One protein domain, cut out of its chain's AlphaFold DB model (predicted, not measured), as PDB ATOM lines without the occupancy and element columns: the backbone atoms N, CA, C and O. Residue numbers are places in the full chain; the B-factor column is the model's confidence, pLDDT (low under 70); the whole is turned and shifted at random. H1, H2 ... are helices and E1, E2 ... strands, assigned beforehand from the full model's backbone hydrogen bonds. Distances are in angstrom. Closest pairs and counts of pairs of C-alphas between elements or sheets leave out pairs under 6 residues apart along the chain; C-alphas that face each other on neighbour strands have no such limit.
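What this domain is: This is residues 191 to 246 of the 246 residues of an uncharacterized protein of Cedecea neteri (UniProt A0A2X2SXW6). A small hairpin of strands, E1 and E2, leads straight into the short helix H1, which packs on the first part of one long helix, H2; residues 236 to 246, of which 236 to 244 belong to H2, stick out. The printed part has 56 residues, with two named strands and two named helices that follow along the chain as E1, E2, H1, H2; the sheet, E1 - E2, is antiparallel, and the class is mixed, helices and strands. It is only just loose, close to compact, with a radius of gyration of the C-alphas of 12.4 A, and spans 37 by 25 by 16 A.

Where its parts are: E1 is residues 201 to 204, from C-alpha 201 at (61.799, 37.407, 67.813), and E2 is 208 to 211. H1 is 212 to 217. H2, residues 224 to 244, is 29.8 A long and ends at C-alpha 244 at (63.790, 17.607, 79.482).

How they stand to each other: E1 and E2 form a hairpin, with N 202 and O 210 2.7 A apart. Residues 191 to 192 pair antiparallel with 201 to 202 of E1. H1 and H2, a helical hairpin, touch through residues 224 to 231 of H2, opposite ways at a shallow tilt of 23 degrees; their closest C-alphas, Thr 216 and Arg 227, are 5.7 A apart. H2 is apart from E1 and E2. In H1 and H2 every O i to N i+4 pair is within hydrogen-bond range.

The domain as a whole: The C-alphas of Ser 221 and Asp 246, the two farthest apart, are 37.8 A apart. The printed part has no cut, and no link between named elements is long. The pLDDT is under 70 at residues 195 to 198, 219 to 222 and 246.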
ATOM      1  N   PHE A 191      58.823  37.017  73.949       86.38
ATOM      2  CA  PHE A 191      59.668  36.291  73.011       86.38
ATOM      3  C   PHE A 191      58.804  35.320  72.215       86.38
ATOM      4  O   PHE A 191      57.991  34.586  72.775       86.38
ATOM      5  N   THR A 192      58.971  35.309  70.898       87.06
ATOM      6  CA  THR A 192      58.253  34.406  70.003       87.06
ATOM      7  C   THR A 192      59.242  33.689  69.103       87.06
ATOM      8  O   THR A 192      60.132  34.289  68.504       87.06
ATOM      9  N   THR A 193      59.086  32.376  69.006       83.00
ATOM     10  CA  THR A 193      59.741  31.563  67.988       83.00
ATOM     11  C   THR A 193      58.643  31.023  67.087       83.00
ATOM     12  O   THR A 193      57.659  30.459  67.561       83.00
ATOM     13  N   VAL A 194      58.746  31.275  65.785       78.31
ATOM     14  CA  VAL A 194      57.755  30.827  64.801       78.31
ATOM     15  C   VAL A 194      58.501  29.990  63.785       78.31
ATOM     16  O   VAL A 194      59.459  30.477  63.198       78.31
ATOM     17  N   SER A 195      58.044  28.764  63.522       65.06
ATOM     18  CA  SER A 195      58.736  27.795  62.653       65.06
ATOM     19  C   SER A 195      59.055  28.313  61.240       65.06
ATOM     20  O   SER A 195      59.911  27.757  60.564       65.06
ATOM     21  N   GLN A 196      58.378  29.372  60.781       60.25
ATOM     22  CA  GLN A 196      58.611  30.005  59.477       60.25
ATOM     23  C   GLN A 196      59.703  31.090  59.476       60.25
ATOM     24  O   GLN A 196      60.091  31.555  58.406       60.25
ATOM     25  N   ARG A 197      60.192  31.528  60.642       62.22
ATOM     26  CA  ARG A 197      61.253  32.536  60.767       62.22
ATOM     27  C   ARG A 197      62.460  31.933  61.474       62.22
ATOM     28  O   ARG A 197      62.335  31.239  62.474       62.22
ATOM     29  N   SER A 198      63.644  32.221  60.945       65.88
ATOM     30  CA  SER A 198      64.901  31.852  61.589       65.88
ATOM     31  C   SER A 198      65.088  32.691  62.860       65.88
ATOM     32  O   SER A 198      65.202  33.915  62.792       65.88
ATOM     33  N   GLY A 199      65.117  32.020  64.014       79.06
ATOM     34  CA  GLY A 199      65.495  32.606  65.301       79.06
ATOM     35  C   GLY A 199      64.357  33.223  66.122       79.06
ATOM     36  O   GLY A 199      63.221  33.373  65.673       79.06
ATOM     37  N   ILE A 200      64.699  33.582  67.361       85.75
ATOM     38  CA  ILE A 200      63.789  34.173  68.349       85.75
ATOM     39  C   ILE A 200      63.544  35.649  68.006       85.75
ATOM     40  O   ILE A 200      64.483  36.414  67.764       85.75
ATOM     41  N   GLN A 201      62.272  36.039  68.001       86.94
ATOM     42  CA  GLN A 201      61.799  37.407  67.813       86.94
ATOM     43  C   GLN A 201      61.332  37.971  69.153       86.94
ATOM     44  O   GLN A 201      60.642  37.291  69.909       86.94
ATOM     45  N   VAL A 202      61.681  39.217  69.426       85.88
ATOM     46  CA  VAL A 202      61.269  39.968  70.606       85.88
ATOM     47  C   VAL A 202      60.213  40.969  70.169       85.88
ATOM     48  O   VAL A 202      60.450  41.767  69.263       85.88
ATOM     49  N   TYR A 203      59.038  40.914  70.783       83.94
ATOM     50  CA  TYR A 203      57.999  41.910  70.567       83.94
ATOM     51  C   TYR A 203      58.189  43.061  71.551       83.94
ATOM     52  O   TYR A 203      58.139  42.866  72.768       83.94
ATOM     53  N   GLN A 204      58.367  44.261  71.005       78.38
ATOM     54  CA  GLN A 204      58.406  45.504  71.762       78.38
ATOM     55  C   GLN A 204      57.157  46.343  71.467       78.38
ATOM     56  O   GLN A 204      56.834  46.582  70.293       78.38
ATOM     57  N   PRO A 205      56.464  46.841  72.509       73.44
ATOM     58  CA  PRO A 205      55.367  47.782  72.334       73.44
ATOM     59  C   PRO A 205      55.812  48.995  71.500       73.44
ATOM     60  O   PRO A 205      56.756  49.694  71.849       73.44
ATOM     61  N   GLY A 206      55.156  49.235  70.362       71.56
ATOM     62  CA  GLY A 206      55.424  50.388  69.490       71.56
ATOM     63  C   GLY A 206      56.543  50.215  68.451       71.56
ATOM     64  O   GLY A 206      56.481  50.881  67.421       71.56
ATOM     65  N   GLN A 207      57.504  49.307  68.653       70.62
ATOM     66  CA  GLN A 207      58.584  49.025  67.682       70.62
ATOM     67  C   GLN A 207      58.375  47.728  66.881       70.62
ATOM     68  O   GLN A 207      59.032  47.516  65.863       70.62
ATOM     69  N   GLY A 208      57.404  46.893  67.269       77.38
ATOM     70  CA  GLY A 208      57.064  45.663  66.555       77.38
ATOM     71  C   GLY A 208      57.965  44.487  66.935       77.38
ATOM     72  O   GLY A 208      58.455  44.411  68.059       77.38
ATOM     73  N   ASN A 209      58.135  43.536  66.012       82.19
ATOM     74  CA  ASN A 209      58.972  42.351  66.226       82.19
ATOM     75  C   ASN A 209      60.396  42.614  65.728       82.19
ATOM     76  O   ASN A 209      60.592  42.784  64.523       82.19
ATOM     77  N   VAL A 210      61.367  42.582  66.635       85.44
ATOM     78  CA  VAL A 210      62.807  42.678  66.351       85.44
ATOM     79  C   VAL A 210      63.503  41.352  66.638       85.44
ATOM     80  O   VAL A 210      63.047  40.551  67.451       85.44
ATOM     81  N   SER A 211      64.625  41.080  65.972       85.81
ATOM     82  CA  SER A 211      65.386  39.854  66.244       85.81
ATOM     83  C   SER A 211      66.085  39.916  67.610       85.81
ATOM     84  O   SER A 211      66.523  40.984  68.036       85.81
ATOM     85  N   LEU A 212      66.273  38.772  68.281       83.81
ATOM     86  CA  LEU A 212      66.985  38.716  69.571       83.81
ATOM     87  C   LEU A 212      68.403  39.326  69.497       83.81
ATOM     88  O   LEU A 212      68.859  39.983  70.432       83.81
ATOM     89  N   MET A 213      69.099  39.142  68.371       82.81
ATOM     90  CA  MET A 213      70.454  39.670  68.152       82.81
ATOM     91  C   MET A 213      70.482  41.193  67.991       82.81
ATOM     92  O   MET A 213      71.457  41.841  68.363       82.81
ATOM     93  N   GLU A 214      69.432  41.767  67.416       84.75
ATOM     94  CA  GLU A 214      69.286  43.212  67.248       84.75
ATOM     95  C   GLU A 214      68.857  43.864  68.560       84.75
ATOM     96  O   GLU A 214      69.492  44.812  69.016       84.75
ATOM     97  N   TRP A 215      67.889  43.254  69.243       84.06
ATOM     98  CA  TRP A 215      67.389  43.699  70.540       84.06
ATOM     99  C   TRP A 215      68.475  43.721  71.632       84.06
ATOM    100  O   TRP A 215      68.566  44.657  72.426       84.06
ATOM    101  N   THR A 216      69.370  42.726  71.643       80.62
ATOM    102  CA  THR A 216      70.524  42.696  72.566       80.62
ATOM    103  C   THR A 216      71.615  43.715  72.217       80.62
ATOM    104  O   THR A 216      72.397  44.096  73.094       80.62
ATOM    105  N   ARG A 217      71.695  44.164  70.956       77.88
ATOM    106  CA  ARG A 217      72.666  45.172  70.492       77.88
ATOM    107  C   ARG A 217      72.167  46.605  70.627       77.88
ATOM    108  O   ARG A 217      72.998  47.512  70.614       77.88
ATOM    109  N   GLU A 218      70.860  46.812  70.744       72.31
ATOM    110  CA  GLU A 218      70.257  48.138  70.749       72.31
ATOM    111  C   GLU A 218      70.789  49.006  71.905       72.31
ATOM    112  O   GLU A 218      70.784  48.634  73.083       72.31
ATOM    113  N   THR A 219      71.327  50.168  71.531       55.00
ATOM    114  CA  THR A 219      72.188  51.031  72.346       55.00
ATOM    115  C   THR A 219      71.404  51.847  73.374       55.00
ATOM    116  O   THR A 219      71.031  52.989  73.127       55.00
ATOM    117  N   GLY A 220      71.214  51.278  74.566       61.44
ATOM    118  CA  GLY A 220      70.947  52.015  75.805       61.44
ATOM    119  C   GLY A 220      71.934  51.567  76.886       61.44
ATOM    120  O   GLY A 220      72.000  50.374  77.189       61.44
ATOM    121  N   SER A 221      72.731  52.490  77.438       57.44
ATOM    122  CA  SER A 221      73.825  52.183  78.383       57.44
ATOM    123  C   SER A 221      73.371  51.423  79.630       57.44
ATOM    124  O   SER A 221      74.132  50.610  80.152       57.44
ATOM    125  N   ASP A 222      72.121  51.621  80.048       61.66
ATOM    126  CA  ASP A 222      71.633  51.161  81.352       61.66
ATOM    127  C   ASP A 222      70.878  49.819  81.277       61.66
ATOM    128  O   ASP A 222      70.633  49.185  82.300       61.66
ATOM    129  N   GLY A 223      70.555  49.334  80.067       72.12
ATOM    130  CA  GLY A 223      69.748  48.120  79.855       72.12
ATOM    131  C   GLY A 223      70.480  46.952  79.194       72.12
ATOM    132  O   GLY A 223      70.002  45.821  79.232       72.12
ATOM    133  N   ARG A 224      71.660  47.174  78.599       76.88
ATOM    134  CA  ARG A 224      72.335  46.156  77.771       76.88
ATOM    135  C   ARG A 224      72.692  44.878  78.539       76.88
ATOM    136  O   ARG A 224      72.518  43.784  78.009       76.88
ATOM    137  N   LEU A 225      73.190  44.999  79.772       78.75
ATOM    138  CA  LEU A 225      73.522  43.834  80.604       78.75
ATOM    139  C   LEU A 225      72.270  43.059  81.040       78.75
ATOM    140  O   LEU A 225      72.312  41.833  81.051       78.75
ATOM    141  N   SER A 226      71.165  43.755  81.331       80.81
ATOM    142  CA  SER A 226      69.872  43.138  81.665       80.81
ATOM    143  C   SER A 226      69.282  42.384  80.468       80.81
ATOM    144  O   SER A 226      68.878  41.235  80.588       80.81
ATOM    145  N   ARG A 227      69.326  42.962  79.264       81.94
ATOM    146  CA  ARG A 227      68.852  42.283  78.043       81.94
ATOM    147  C   ARG A 227      69.708  41.076  77.677       81.94
ATOM    148  O   ARG A 227      69.185  40.050  77.250       81.94
ATOM    149  N   LEU A 228      71.025  41.174  77.873       83.88
ATOM    150  CA  LEU A 228      71.928  40.044  77.672       83.88
ATOM    151  C   LEU A 228      71.668  38.929  78.693       83.88
ATOM    152  O   LEU A 228      71.635  37.765  78.302       83.88
ATOM    153  N   SER A 229      71.439  39.257  79.970       84.06
ATOM    154  CA  SER A 229      71.091  38.250  80.976       84.06
ATOM    155  C   SER A 229      69.725  37.614  80.708       84.06
ATOM    156  O   SER A 229      69.611  36.401  80.840       84.06
ATOM    157  N   GLN A 230      68.729  38.383  80.255       84.56
ATOM    158  CA  GLN A 230      67.430  37.868  79.808       84.56
ATOM    159  C   GLN A 230      67.574  36.907  78.622       84.56
ATOM    160  O   GLN A 230      66.996  35.823  78.640       84.56
ATOM    161  N   GLY A 231      68.381  37.265  77.618       84.69
ATOM    162  CA  GLY A 231      68.650  36.397  76.471       84.69
ATOM    163  C   GLY A 231      69.334  35.088  76.870       84.69
ATOM    164  O   GLY A 231      68.942  34.025  76.399       84.69
ATOM    165  N   LEU A 232      70.315  35.150  77.776       86.62
ATOM    166  CA  LEU A 232      71.052  33.978  78.262       86.62
ATOM    167  C   LEU A 232      70.180  33.088  79.166       86.62
ATOM    168  O   LEU A 232      70.228  31.865  79.068       86.62
ATOM    169  N   TRP A 233      69.333  33.701  79.997       88.06
ATOM    170  CA  TRP A 233      68.311  33.010  80.785       88.06
ATOM    171  C   TRP A 233      67.312  32.280  79.879       88.06
ATOM    172  O   TRP A 233      67.071  31.090  80.076       88.06
ATOM    173  N   LEU A 234      66.803  32.945  78.836       87.75
ATOM    174  CA  LEU A 234      65.887  32.340  77.869       87.75
ATOM    175  C   LEU A 234      66.541  31.176  77.116       87.75
ATOM    176  O   LEU A 234      65.926  30.123  76.979       87.75
ATOM    177  N   ASP A 235      67.781  31.340  76.657       88.31
ATOM    178  CA  ASP A 235      68.522  30.279  75.964       88.31
ATOM    179  C   ASP A 235      68.737  29.061  76.874       88.31
ATOM    180  O   ASP A 235      68.482  27.928  76.470       88.31
ATOM    181  N   SER A 236      69.092  29.289  78.145       88.69
ATOM    182  CA  SER A 236      69.222  28.212  79.133       88.69
ATOM    183  C   SER A 236      67.898  27.484  79.394       88.69
ATOM    184  O   SER A 236      67.880  26.257  79.506       88.69
ATOM    185  N   LEU A 237      66.784  28.222  79.428       88.12
ATOM    186  CA  LEU A 237      65.446  27.669  79.605       88.12
ATOM    187  C   LEU A 237      65.031  26.821  78.401       88.12
ATOM    188  O   LEU A 237      64.544  25.709  78.582       88.12
ATOM    189  N   LEU A 238      65.251  27.316  77.183       87.88
ATOM    190  CA  LEU A 238      64.943  26.589  75.952       87.88
ATOM    191  C   LEU A 238      65.821  25.342  75.802       87.88
ATOM    192  O   LEU A 238      65.316  24.279  75.448       87.88
ATOM    193  N   ALA A 239      67.114  25.438  76.118       88.19
ATOM    194  CA  ALA A 239      68.015  24.291  76.125       88.19
ATOM    195  C   ALA A 239      67.554  23.222  77.127       88.19
ATOM    196  O   ALA A 239      67.509  22.037  76.793       88.19
ATOM    197  N   TRP A 240      67.154  23.640  78.331       88.75
ATOM    198  CA  TRP A 240      66.577  22.736  79.319       88.75
ATOM    199  C   TRP A 240      65.270  22.114  78.815       88.75
ATOM    200  O   TRP A 240      65.141  20.894  78.854       88.75
ATOM    201  N   GLN A 241      64.345  22.911  78.276       86.81
ATOM    202  CA  GLN A 241      63.052  22.439  77.778       86.81
ATOM    203  C   GLN A 241      63.217  21.402  76.660       86.81
ATOM    204  O   GLN A 241      62.627  20.329  76.749       86.81
ATOM    205  N   ASN A 242      64.094  21.658  75.689       85.56
ATOM    206  CA  ASN A 242      64.407  20.718  74.606       85.56
ATOM    207  C   ASN A 242      65.079  19.428  75.109       85.56
ATOM    208  O   ASN A 242      65.014  18.396  74.452       85.56
ATOM    209  N   SER A 243      65.784  19.475  76.242       84.25
ATOM    210  CA  SER A 243      66.430  18.288  76.819       84.25
ATOM    211  C   SER A 243      65.507  17.478  77.731       84.25
ATOM    212  O   SER A 243      65.686  16.270  77.883       84.25
ATOM    213  N   ALA A 244      64.567  18.158  78.388       76.94
ATOM    214  CA  ALA A 244      63.790  17.607  79.482       76.94
ATOM    215  C   ALA A 244      62.358  17.265  79.072       76.94
ATOM    216  O   ALA A 244      61.804  16.334  79.645       76.94
ATOM    217  N   VAL A 245      61.757  18.008  78.135       70.69
ATOM    218  CA  VAL A 245      60.328  17.928  77.784       70.69
ATOM    219  C   VAL A 245      60.075  17.280  76.417       70.69
ATOM    220  O   VAL A 245      59.082  16.551  76.301       70.69
ATOM    221  N   ASP A 246      60.947  17.520  75.433       60.00
ATOM    222  CA  ASP A 246      60.913  16.895  74.094       60.00
ATOM    223  C   ASP A 246      61.389  15.428  74.113       60.00
ATOM    224  O   ASP A 246      60.773  14.598  73.398       60.00
TER     225      ASP A 246